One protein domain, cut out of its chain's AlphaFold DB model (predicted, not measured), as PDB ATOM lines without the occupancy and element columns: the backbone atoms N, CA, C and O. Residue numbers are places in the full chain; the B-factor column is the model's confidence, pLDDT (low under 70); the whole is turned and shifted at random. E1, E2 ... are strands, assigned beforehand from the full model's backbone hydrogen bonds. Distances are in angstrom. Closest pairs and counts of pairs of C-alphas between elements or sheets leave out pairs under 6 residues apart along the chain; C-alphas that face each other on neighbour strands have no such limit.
ATOM      1  N   PRO A 102     338.319 313.388 262.359       56.59
ATOM      2  CA  PRO A 102     337.823 313.994 263.602       56.59
ATOM      3  C   PRO A 102     336.991 315.281 263.451       56.59
ATOM      4  O   PRO A 102     336.717 315.941 264.449       56.59
ATOM      5  N   ASN A 103     336.543 315.649 262.250       60.28
ATOM      6  CA  ASN A 103     335.704 316.840 262.066       60.28
ATOM      7  C   ASN A 103     334.228 316.624 262.428       60.28
ATOM      8  O   ASN A 103     333.414 317.524 262.241       60.28
ATOM      9  N   VAL A 104     333.901 315.473 263.019       55.16
ATOM     10  CA  VAL A 104     332.628 315.203 263.685       55.16
ATOM     11  C   VAL A 104     332.553 316.026 264.974       55.16
ATOM     12  O   VAL A 104     332.861 315.553 266.068       55.16
ATOM     13  N   VAL A 105     332.168 317.295 264.851       57.00
ATOM     14  CA  VAL A 105     331.886 318.138 266.014       57.00
ATOM     15  C   VAL A 105     330.512 317.757 266.555       57.00
ATOM     16  O   VAL A 105     329.498 318.370 266.228       57.00
ATOM     17  N   GLU A 106     330.462 316.741 267.415       56.53
ATOM     18  CA  GLU A 106     329.306 316.577 268.289       56.53
ATOM     19  C   GLU A 106     329.314 317.736 269.291       56.53
ATOM     20  O   GLU A 106     330.114 317.760 270.224       56.53
ATOM     21  N   SER A 107     328.469 318.747 269.071       52.41
ATOM     22  CA  SER A 107     328.265 319.818 270.045       52.41
ATOM     23  C   SER A 107     327.247 319.354 271.091       52.41
ATOM     24  O   SER A 107     326.067 319.238 270.764       52.41
ATOM     25  N   PRO A 108     327.648 319.103 272.351       53.41
ATOM     26  CA  PRO A 108     326.714 318.707 273.406       53.41
ATOM     27  C   PRO A 108     325.823 319.863 273.892       53.41
ATOM     28  O   PRO A 108     324.900 319.630 274.670       53.41
ATOM     29  N   GLU A 109     326.100 321.106 273.481       49.41
ATOM     30  CA  GLU A 109     325.407 322.308 273.970       49.41
ATOM     31  C   GLU A 109     324.310 322.822 273.033       49.41
ATOM     32  O   GLU A 109     323.564 323.734 273.394       49.41
ATOM     33  N   ALA A 110     324.172 322.238 271.846       46.69
ATOM     34  CA  ALA A 110     323.090 322.565 270.941       46.69
ATOM     35  C   ALA A 110     322.048 321.439 270.987       46.69
ATOM     36  O   ALA A 110     322.382 320.259 270.945       46.69
ATOM     37  N   PHE A 111     320.759 321.789 271.012       46.28
ATOM     38  CA  PHE A 111     319.626 320.874 270.758       46.28
ATOM     39  C   PHE A 111     319.619 320.321 269.312       46.28
ATOM     40  O   PHE A 111     318.598 319.897 268.786       46.28
ATOM     41  N   VAL A 112     320.783 320.381 268.679       53.34
ATOM     42  CA  VAL A 112     321.139 320.212 267.290       53.34
ATOM     43  C   VAL A 112     322.539 319.633 267.371       53.34
ATOM     44  O   VAL A 112     323.446 320.299 267.861       53.34
ATOM     45  N   VAL A 113     322.744 318.407 266.916       53.00
ATOM     46  CA  VAL A 113     324.104 317.908 266.701       53.00
ATOM     47  C   VAL A 113     324.421 318.217 265.242       53.00
ATOM     48  O   VAL A 113     324.016 317.422 264.390       53.00
ATOM     49  N   PRO A 114     325.047 319.371 264.911       57.09
ATOM     50  CA  PRO A 114     325.405 319.652 263.533       57.09
ATOM     51  C   PRO A 114     326.405 318.587 263.101       57.09
ATOM     52  O   PRO A 114     327.522 318.500 263.607       57.09
ATOM     53  N   ARG A 115     325.981 317.732 262.176       66.12
ATOM     54  CA  ARG A 115     326.864 316.743 261.570       66.12
ATOM     55  C   ARG A 115     327.583 317.440 260.435       66.12
ATOM     56  O   ARG A 115     327.041 317.508 259.333       66.12
ATOM     57  N   GLN A 116     328.739 318.017 260.745       67.56
ATOM     58  CA  GLN A 116     329.566 318.758 259.800       67.56
ATOM     59  C   GLN A 116     330.838 317.979 259.451       67.56
ATOM     60  O   GLN A 116     331.392 317.283 260.294       67.56
ATOM     61  N   TRP A 117     331.337 318.139 258.227       71.44
ATOM     62  CA  TRP A 117     332.764 317.985 257.933       71.44
ATOM     63  C   TRP A 117     333.267 319.223 257.199       71.44
ATOM     64  O   TRP A 117     332.509 319.884 256.491       71.44
ATOM     65  N   SER A 118     334.537 319.567 257.394       65.31
ATOM     66  CA  SER A 118     335.146 320.759 256.795       65.31
ATOM     67  C   SER A 118     336.440 320.493 256.034       65.31
ATOM     68  O   SER A 118     336.967 321.426 255.437       65.31
ATOM     69  N   ASP A 119     336.956 319.260 256.036       70.50
ATOM     70  CA  ASP A 119     338.264 318.943 255.457       70.50
ATOM     71  C   ASP A 119     338.272 317.601 254.731       70.50
ATOM     72  O   ASP A 119     337.433 316.731 254.965       70.50
ATOM     73  N   ASN A 120     339.287 317.436 253.884       87.94
ATOM     74  CA  ASN A 120     339.592 316.171 253.236       87.94
ATOM     75  C   ASN A 120     340.105 315.165 254.272       87.94
ATOM     76  O   ASN A 120     341.169 315.378 254.858       87.94
ATOM     77  N   CYS A 121     339.396 314.058 254.465       89.56
ATOM     78  CA  CYS A 121     339.812 312.996 255.378       89.56
ATOM     79  C   CYS A 121     339.600 311.617 254.745       89.56
ATOM     80  O   CYS A 121     338.812 311.458 253.814       89.56
ATOM     81  N   THR A 122     340.350 310.619 255.210       92.81
ATOM     82  CA  THR A 122     340.184 309.225 254.780       92.81
ATOM     83  C   THR A 122     340.171 308.335 256.008       92.81
ATOM     84  O   THR A 122     341.114 308.385 256.793       92.81
ATOM     85  N   THR A 123     339.120 307.538 256.166       92.06
ATOM     86  CA  THR A 123     338.968 306.606 257.289       92.06
ATOM     87  C   THR A 123     339.866 305.385 257.102       92.06
ATOM     88  O   THR A 123     340.266 305.039 255.983       92.06
ATOM     89  N   ALA A 124     340.122 304.644 258.178       92.31
ATOM     90  CA  ALA A 124     340.828 303.364 258.115       92.31
ATOM     91  C   ALA A 124     340.074 302.314 257.273       92.31
ATOM     92  O   ALA A 124     340.686 301.405 256.708       92.31
ATOM     93  N   SER A 125     338.747 302.441 257.175       92.50
ATOM     94  CA  SER A 125     337.884 301.593 256.345       92.50
ATOM     95  C   SER A 125     337.909 301.955 254.853       92.50
ATOM     96  O   SER A 125     337.330 301.221 254.055       92.50
ATOM     97  N   GLY A 126     338.599 303.033 254.463       94.69
ATOM     98  CA  GLY A 126     338.781 303.444 253.070       94.69
ATOM     99  C   GLY A 126     337.714 304.397 252.532       94.69
ATOM    100  O   GLY A 126     337.661 304.608 251.323       94.69
ATOM    101  N   TRP A 127     336.870 304.968 253.393       94.56
ATOM    102  CA  TRP A 127     335.976 306.055 252.999       94.56
ATOM    103  C   TRP A 127     336.770 307.347 252.879       94.56
ATOM    104  O   TRP A 127     337.591 307.647 253.743       94.56
ATOM    105  N   HIS A 128     336.501 308.128 251.841       94.00
ATOM    106  CA  HIS A 128     337.096 309.440 251.637       94.00
ATOM    107  C   HIS A 128     336.010 310.509 251.687       94.00
ATOM    108  O   HIS A 128     335.018 310.399 250.974       94.00
ATOM    109  N   PHE A 129     336.204 311.542 252.498       92.50
ATOM    110  CA  PHE A 129     335.282 312.669 252.629       92.50
ATOM    111  C   PHE A 129     335.986 313.938 252.168       92.50
ATOM    112  O   PHE A 129     337.144 314.155 252.522       92.50
ATOM    113  N   SER A 130     335.287 314.780 251.412       91.81
ATOM    114  CA  SER A 130     335.775 316.080 250.954       91.81
ATOM    115  C   SER A 130     334.651 317.122 250.910       91.81
ATOM    116  O   SER A 130     333.466 316.790 250.797       91.81
ATOM    117  N   GLY A 131     335.018 318.401 251.007       89.31
ATOM    118  CA  GLY A 131     334.079 319.527 250.957       89.31
ATOM    119  C   GLY A 131     333.480 319.916 252.313       89.31
ATOM    120  O   GLY A 131     334.119 319.755 253.350       89.31
ATOM    121  N   ASN A 132     332.279 320.499 252.285       85.81
ATOM    122  CA  ASN A 132     331.555 320.977 253.456       85.81
ATOM    123  C   ASN A 132     330.051 320.732 253.301       85.81
ATOM    124  O   ASN A 132     329.423 321.178 252.333       85.81
ATOM    125  N   ALA A 133     329.496 320.050 254.292       84.94
ATOM    126  CA  ALA A 133     328.077 319.809 254.446       84.94
ATOM    127  C   ALA A 133     327.709 319.924 255.923       84.94
ATOM    128  O   ALA A 133     328.505 319.551 256.784       84.94
ATOM    129  N   THR A 134     326.512 320.432 256.207       84.75
ATOM    130  CA  THR A 134     325.950 320.469 257.558       84.75
ATOM    131  C   THR A 134     324.572 319.832 257.539       84.75
ATOM    132  O   THR A 134     323.692 320.267 256.798       84.75
ATOM    133  N   TYR A 135     324.376 318.815 258.375       85.31
ATOM    134  CA  TYR A 135     323.057 318.258 258.664       85.31
ATOM    135  C   TYR A 135     322.644 318.586 260.091       85.31
ATOM    136  O   TYR A 135     323.424 318.426 261.033       85.31
ATOM    137  N   GLU A 136     321.397 318.996 260.237       85.31
ATOM    138  CA  GLU A 136     320.788 319.427 261.479       85.31
ATOM    139  C   GLU A 136     319.395 318.810 261.615       85.31
ATOM    140  O   GLU A 136     318.589 318.781 260.687       85.31
ATOM    141  N   GLU A 137     319.110 318.312 262.813       84.25
ATOM    142  CA  GLU A 137     317.787 317.850 263.203       84.25
ATOM    143  C   GLU A 137     317.318 318.710 264.373       84.25
ATOM    144  O   GLU A 137     318.032 318.842 265.370       84.25
ATOM    145  N   ARG A 138     316.135 319.309 264.229       84.00
ATOM    146  CA  ARG A 138     315.482 320.144 265.236       84.00
ATOM    147  C   ARG A 138     314.157 319.518 265.642       84.00
ATOM    148  O   ARG A 138     313.390 319.047 264.806       84.00
ATOM    149  N   THR A 139     313.863 319.579 266.932       80.31
ATOM    150  CA  THR A 139     312.497 319.406 267.427       80.31
ATOM    151  C   THR A 139     311.891 320.790 267.589       80.31
ATOM    152  O   THR A 139     312.453 321.622 268.302       80.31
ATOM    153  N   GLU A 140     310.762 321.037 266.937       78.06
ATOM    154  CA  GLU A 140     310.014 322.289 267.017       78.06
ATOM    155  C   GLU A 140     308.654 322.057 267.693       78.06
ATOM    156  O   GLU A 140     308.215 320.920 267.868       78.06
ATOM    157  N   ASP A 141     307.967 323.132 268.088       77.19
ATOM    158  CA  ASP A 141     306.665 323.032 268.768       77.19
ATOM    159  C   ASP A 141     305.594 322.338 267.898       77.19
ATOM    160  O   ASP A 141     304.666 321.730 268.430       77.19
ATOM    161  N   ALA A 142     305.726 322.424 266.568       71.12
ATOM    162  CA  ALA A 142     304.791 321.867 265.590       71.12
ATOM    163  C   ALA A 142     305.164 320.459 265.085       71.12
ATOM    164  O   ALA A 142     304.367 319.859 264.368       71.12
ATOM    165  N   GLY A 143     306.333 319.923 265.457       81.56
ATOM    166  CA  GLY A 143     306.804 318.628 264.966       81.56
ATOM    167  C   GLY A 143     308.325 318.517 264.875       81.56
ATOM    168  O   GLY A 143     309.063 319.091 265.680       81.56
ATOM    169  N   ARG A 144     308.817 317.725 263.919       83.94
ATOM    170  CA  ARG A 144     310.259 317.526 263.689       83.94
ATOM    171  C   ARG A 144     310.668 318.211 262.403       83.94
ATOM    172  O   ARG A 144     310.012 318.060 261.384       83.94
ATOM    173  N   ALA A 145     311.784 318.919 262.444       85.31
ATOM    174  CA  ALA A 145     312.320 319.596 261.283       85.31
ATOM    175  C   ALA A 145     313.741 319.097 260.997       85.31
ATOM    176  O   ALA A 145     314.603 319.045 261.878       85.31
ATOM    177  N   PHE A 146     313.981 318.707 259.753       84.50
ATOM    178  CA  PHE A 146     315.269 318.234 259.264       84.50
ATOM    179  C   PHE A 146     315.809 319.252 258.275       84.50
ATOM    180  O   PHE A 146     315.145 319.584 257.295       84.50
ATOM    181  N   PHE A 147     317.025 319.715 258.515       86.44
ATOM    182  CA  PHE A 147     317.687 320.702 257.680       86.44
ATOM    183  C   PHE A 147     319.020 320.140 257.220       86.44
ATOM    184  O   PHE A 147     319.803 319.602 258.003       86.44
ATOM    185  N   MET A 148     319.301 320.295 255.937       80.12
ATOM    186  CA  MET A 148     320.641 320.108 255.418       80.12
ATOM    187  C   MET A 148     320.987 321.301 254.547       80.12
ATOM    188  O   MET A 148     320.286 321.582 253.576       80.12
ATOM    189  N   ASP A 149     322.068 321.984 254.906       81.31
ATOM    190  CA  ASP A 149     322.660 323.052 254.108       81.31
ATOM    191  C   ASP A 149     324.054 322.604 253.670       81.31
ATOM    192  O   ASP A 149     324.904 322.210 254.480       81.31
ATOM    193  N   ILE A 150     324.266 322.591 252.360       78.81
ATOM    194  CA  ILE A 150     325.469 322.082 251.723       78.81
ATOM    195  C   ILE A 150     326.007 323.132 250.769       78.81
ATOM    196  O   ILE A 150     325.442 323.397 249.706       78.81
ATOM    197  N   ALA A 151     327.214 323.603 251.072       77.62
ATOM    198  CA  ALA A 151     328.005 324.341 250.101       77.62
ATOM    199  C   ALA A 151     328.393 323.428 248.922       77.62
ATOM    200  O   ALA A 151     328.030 323.692 247.777       77.62
ATOM    201  N   SER A 152     329.108 322.336 249.210       90.06
ATOM    202  CA  SER A 152     329.444 321.277 248.251       90.06
ATOM    203  C   SER A 152     330.180 320.150 248.965       90.06
ATOM    204  O   SER A 152     331.086 320.442 249.748       90.06
ATOM    205  N   PHE A 153     329.910 318.895 248.633       92.69
ATOM    206  CA  PHE A 153     330.706 317.771 249.113       92.69
ATOM    207  C   PHE A 153     330.857 316.657 248.083       92.69
ATOM    208  O   PHE A 153     330.056 316.532 247.156       92.69
ATOM    209  N   GLU A 154     331.854 315.811 248.323       95.06
ATOM    210  CA  GLU A 154     332.000 314.509 247.682       95.06
ATOM    211  C   GLU A 154     332.510 313.492 248.709       95.06
ATOM    212  O   GLU A 154     333.475 313.743 249.438       95.06
ATOM    213  N   ILE A 155     331.845 312.342 248.760       94.56
ATOM    214  CA  ILE A 155     332.183 311.187 249.584       94.56
ATOM    215  C   ILE A 155     332.465 310.021 248.643       94.56
ATOM    216  O   ILE A 155     331.605 309.651 247.850       94.56
ATOM    217  N   THR A 156     333.643 309.411 248.743       96.81
ATOM    218  CA  THR A 156     333.979 308.175 248.025       96.81
ATOM    219  C   THR A 156     333.940 306.995 248.990       96.81
ATOM    220  O   THR A 156     334.603 307.013 250.029       96.81
ATOM    221  N   ARG A 157     333.163 305.966 248.652       96.81
ATOM    222  CA  ARG A 157     333.065 304.713 249.409       96.81
ATOM    223  C   ARG A 157     334.270 303.801 249.120       96.81
ATOM    224  O   ARG A 157     334.928 303.967 248.092       96.81
ATOM    225  N   PRO A 158     334.530 302.772 249.947       97.12
ATOM    226  CA  PRO A 158     335.646 301.843 249.734       97.12
ATOM    227  C   PRO A 158     335.581 301.051 248.419       97.12
ATOM    228  O   PRO A 158     336.607 300.583 247.929       97.12
ATOM    229  N   ASP A 159     334.387 300.884 247.846       97.62
ATOM    230  CA  ASP A 159     334.183 300.232 246.547       97.62
ATOM    231  C   ASP A 159     334.419 301.167 245.344       97.62
ATOM    232  O   ASP A 159     334.335 300.728 244.196       97.62
ATOM    233  N   GLY A 160     334.743 302.439 245.599       97.81
ATOM    234  CA  GLY A 160     334.976 303.471 244.592       97.81
ATOM    235  C   GLY A 160     333.719 304.207 244.126       97.81
ATOM    236  O   GLY A 160     333.843 305.128 243.320       97.81
ATOM    237  N   SER A 161     332.526 303.842 244.608       98.25
ATOM    238  CA  SER A 161     331.313 304.621 244.341       98.25
ATOM    239  C   SER A 161     331.355 305.974 245.053       98.25
ATOM    240  O   SER A 161     331.964 306.107 246.118       98.25
ATOM    241  N   THR A 162     330.703 306.984 244.481       97.69
ATOM    242  CA  THR A 162     330.704 308.345 245.019       97.69
ATOM    243  C   THR A 162     329.300 308.836 245.331       97.69
ATOM    244  O   THR A 162     328.364 308.582 244.579       97.69
ATOM    245  N   PHE A 163     329.164 309.570 246.434       96.94
ATOM    246  CA  PHE A 163     328.004 310.391 246.760       96.94
ATOM    247  C   PHE A 163     328.450 311.850 246.840       96.94
ATOM    248  O   PHE A 163     329.323 312.191 247.633       96.94
ATOM    249  N   ALA A 164     327.871 312.709 246.012       96.12
ATOM    250  CA  ALA A 164     328.225 314.118 245.920       96.12
ATOM    251  C   ALA A 164     326.972 314.990 245.886       96.12
ATOM    252  O   ALA A 164     325.923 314.586 245.371       96.12
ATOM    253  N   GLY A 165     327.091 316.205 246.412       95.44
ATOM    254  CA  GLY A 165     325.978 317.139 246.421       95.44
ATOM    255  C   GLY A 165     326.366 318.584 246.701       95.44
ATOM    256  O   GLY A 165     327.423 318.873 247.255       95.44
ATOM    257  N   SER A 166     325.485 319.496 246.307       94.81
ATOM    258  CA  SER A 166     325.519 320.933 246.608       94.81
ATOM    259  C   SER A 166     324.089 321.454 246.662       94.81
ATOM    260  O   SER A 166     323.319 321.095 245.774       94.81
ATOM    261  N   GLY A 167     323.736 322.316 247.612       94.00
ATOM    262  CA  GLY A 167     322.375 322.825 247.783       94.00
ATOM    263  C   GLY A 167     321.834 322.518 249.169       94.00
ATOM    264  O   GLY A 167     322.539 322.680 250.155       94.00
ATOM    265  N   GLY A 168     320.587 322.078 249.266       93.88
ATOM    266  CA  GLY A 168     320.017 321.784 250.570       93.88
ATOM    267  C   GLY A 168     318.674 321.101 250.491       93.88
ATOM    268  O   GLY A 168     318.042 321.033 249.433       93.88
ATOM    269  N   PHE A 169     318.244 320.593 251.633       93.38
ATOM    270  CA  PHE A 169     316.871 320.172 251.804       93.38
ATOM    271  C   PHE A 169     316.332 320.609 253.157       93.38
ATOM    272  O   PHE A 169     317.070 320.757 254.136       93.38
ATOM    273  N   VAL A 170     315.020 320.779 253.193       93.44
ATOM    274  CA  VAL A 170     314.245 320.996 254.407       93.44
ATOM    275  C   VAL A 170     313.142 319.963 254.409       93.44
ATOM    276  O   VAL A 170     312.520 319.749 253.374       93.44
ATOM    277  N   VAL A 171     312.903 319.322 255.544       92.75
ATOM    278  CA  VAL A 171     311.707 318.511 255.748       92.75
ATOM    279  C   VAL A 171     311.062 318.902 257.061       92.75
ATOM    280  O   VAL A 171     311.736 318.904 258.089       92.75
ATOM    281  N   LEU A 172     309.776 319.223 257.016       91.94
ATOM    282  CA  LEU A 172     308.951 319.551 258.167       91.94
ATOM    283  C   LEU A 172     307.925 318.431 258.335       91.94
ATOM    284  O   LEU A 172     307.113 318.194 257.449       91.94
ATOM    285  N   ASP A 173     308.020 317.721 259.448       89.81
ATOM    286  CA  ASP A 173     307.076 316.697 259.884       89.81
ATOM    287  C   ASP A 173     305.950 317.395 260.656       89.81
ATOM    288  O   ASP A 173     306.210 318.063 261.662       89.81
ATOM    289  N   GLU A 174     304.722 317.283 260.164       87.56
ATOM    290  CA  GLU A 174     303.531 317.972 260.657       87.56
ATOM    291  C   GLU A 174     302.497 316.937 261.152       87.56
ATOM    292  O   GLU A 174     302.554 315.766 260.782       87.56
ATOM    293  N   PRO A 175     301.517 317.309 261.998       87.50
ATOM    294  CA  PRO A 175     300.574 316.335 262.560       87.50
ATOM    295  C   PRO A 175     299.787 315.510 261.527       87.50
ATOM    296  O   PRO A 175     299.458 314.357 261.801       87.50
ATOM    297  N   ASP A 176     299.496 316.098 260.366       88.94
ATOM    298  CA  ASP A 176     298.651 315.508 259.322       88.94
ATOM    299  C   ASP A 176     299.429 315.190 258.031       88.94
ATOM    300  O   ASP A 176     298.822 314.857 257.006       88.94
ATOM    301  N   GLY A 177     300.763 315.288 258.063       90.75
ATOM    302  CA  GLY A 177     301.568 315.227 256.853       90.75
ATOM    303  C   GLY A 177     303.034 315.605 257.026       90.75
ATOM    304  O   GLY A 177     303.556 315.699 258.128       90.75
ATOM    305  N   TRP A 178     303.713 315.838 255.912       93.00
ATOM    306  CA  TRP A 178     305.032 316.447 255.894       93.00
ATOM    307  C   TRP A 178     305.186 317.335 254.664       93.00
ATOM    308  O   TRP A 178     304.652 317.045 253.590       93.00
ATOM    309  N   SER A 179     305.962 318.400 254.801       93.56
ATOM    310  CA  SER A 179     306.401 319.213 253.673       93.56
ATOM    311  C   SER A 179     307.905 319.093 253.492       93.56
ATOM    312  O   SER A 179     308.656 318.886 254.448       93.56
ATOM    313  N   GLY A 180     308.370 319.158 252.252       94.19
ATOM    314  CA  GLY A 180     309.776 319.013 251.938       94.19
ATOM    315  C   GLY A 180     310.200 319.882 250.773       94.19
ATOM    316  O   GLY A 180     309.572 319.871 249.724       94.19
ATOM    317  N   LEU A 181     311.315 320.576 250.949       95.31
ATOM    318  CA  LEU A 181     312.034 321.257 249.885       95.31
ATOM    319  C   LEU A 181     313.308 320.467 249.606       95.31
ATOM    320  O   LEU A 181     314.081 320.197 250.522       95.31
ATOM    321  N   LEU A 182     313.567 320.144 248.346       95.88
ATOM    322  CA  LEU A 182     314.856 319.643 247.879       95.88
ATOM    323  C   LEU A 182     315.375 320.598 246.817       95.88
ATOM    324  O   LEU A 182     314.691 320.831 245.831       95.88
ATOM    325  N   ALA A 183     316.589 321.113 246.976       96.94
ATOM    326  CA  ALA A 183     317.208 321.991 245.995       96.94
ATOM    327  C   ALA A 183     318.691 321.669 245.803       96.94
ATOM    328  O   ALA A 183     319.372 321.161 246.696       96.94
ATOM    329  N   GLY A 184     319.206 322.001 244.623       96.44
ATOM    330  CA  GLY A 184     320.614 321.883 244.282       96.44
ATOM    331  C   GLY A 184     320.918 320.744 243.321       96.44
ATOM    332  O   GLY A 184     320.104 320.407 242.467       96.44
ATOM    333  N   SER A 185     322.129 320.205 243.417       97.00
ATOM    334  CA  SER A 185     322.628 319.118 242.578       97.00
ATOM    335  C   SER A 185     323.069 317.958 243.445       97.00
ATOM    336  O   SER A 185     323.752 318.176 244.439       97.00
ATOM    337  N   TRP A 186     322.690 316.744 243.063       96.88
ATOM    338  CA  TRP A 186     322.902 315.544 243.869       96.88
ATOM    339  C   TRP A 186     323.193 314.360 242.970       96.88
ATOM    340  O   TRP A 186     322.518 314.199 241.956       96.88
ATOM    341  N   SER A 187     324.156 313.522 243.336       97.25
ATOM    342  CA  SER A 187     324.463 312.290 242.611       97.25
ATOM    343  C   SER A 187     325.023 311.224 243.542       97.25
ATOM    344  O   SER A 187     325.897 311.532 244.349       97.25
ATOM    345  N   ASP A 188     324.583 309.978 243.391       97.38
ATOM    346  CA  ASP A 188     325.128 308.824 244.111       97.38
ATOM    347  C   ASP A 188     325.331 307.627 243.175       97.38
ATOM    348  O   ASP A 188     324.387 306.903 242.859       97.38
ATOM    349  N   THR A 189     326.569 307.380 242.748       97.50
ATOM    350  CA  THR A 189     326.883 306.300 241.798       97.50
ATOM    351  C   THR A 189     326.772 304.901 242.412       97.50
ATOM    352  O   THR A 189     326.915 303.918 241.690       97.50
ATOM    353  N   GLY A 190     326.579 304.794 243.731       96.38
ATOM    354  CA  GLY A 190     326.376 303.526 244.439       96.38
ATOM    355  C   GLY A 190     324.913 303.079 244.491       96.38
ATOM    356  O   GLY A 190     324.622 301.983 244.971       96.38
ATOM    357  N   ARG A 191     323.978 303.913 244.020       94.88
ATOM    358  CA  ARG A 191     322.535 303.648 244.071       94.88
ATOM    359  C   ARG A 191     321.986 303.213 242.713       94.88
ATOM    360  O   ARG A 191     322.689 303.171 241.710       94.88
ATOM    361  N   SER A 192     320.705 302.854 242.699       92.75
ATOM    362  CA  SER A 192     319.948 302.495 241.486       92.75
ATOM    363  C   SER A 192     318.686 303.341 241.285       92.75
ATOM    364  O   SER A 192     317.964 303.143 240.313       92.75
ATOM    365  N   ASP A 193     318.426 304.282 242.195       92.31
ATOM    366  CA  ASP A 193     317.335 305.249 242.103       92.31
ATOM    367  C   ASP A 193     317.788 306.519 241.359       92.31
ATOM    368  O   ASP A 193     318.857 306.564 240.743       92.31
TER     369      ASP A 193
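This is residues 102 to 193 of the 289 residues of an uncharacterized protein of Deltaproteobacteria bacterium (UniProt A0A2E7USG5). One five-stranded sheet makes an arch: its four long strands, E2 to E5, lie side by side and each bends sharply partway along. Short E1 edges it beside E2, residues 102 to 114 form a loose stretch beyond E1, and no helix covers the sheet. The printed part has 92 residues, no named helix and five strands, an all-strand meander, each strand the antiparallel neighbour of the one before, in the order E1 E2 E3 E4 E5. It is only just loose, close to compact, with a radius of gyration of the C-alphas of 14.9 A and spans of 41 by 35 by 21 A.

E3, residues 143 to 156, and E2, residues 128 to 140, form a hairpin, antiparallel at 177 degrees, with N 136 and O 147 2.8 A apart, within hydrogen-bond range. On the other side of E3, E4, residues 162 to 174, forms a hairpin with it at 177 degrees; N 146 and O 171 are 2.8 A apart. E5, residues 177 to 188, an edge strand, forms a hairpin with E4 at 175 degrees; N 181 and O 170 are 2.8 A apart. E1, residues 115 to 117, the other edge strand, forms a hairpin with E2 at 158 degrees; N 115 and O 135 are 2.9 A apart. E2 bends by 81 degrees at residue 131, E3 by 86 at 152, E4 by 81 at 166 and E5 by 92 at 185. The sheet is twisted, its C-alphas up to 7.5 A off the best plane. E1 and E5 are apart.

E2 and E3 each span 33.7 A from first to last C-alpha, E4 32.8 A and E5 27.5 A. E1 begins at C-alpha 115 (326.864, 316.743, 261.570), and E5 ends at C-alpha 188 (325.128, 308.824, 244.111).

The C-alphas farthest apart, of Ala 124 and Asp 176, are 43.9 A apart. The printed part has no cut and no long link. Model pLDDT is under 70 at residues 102 to 116 and 118.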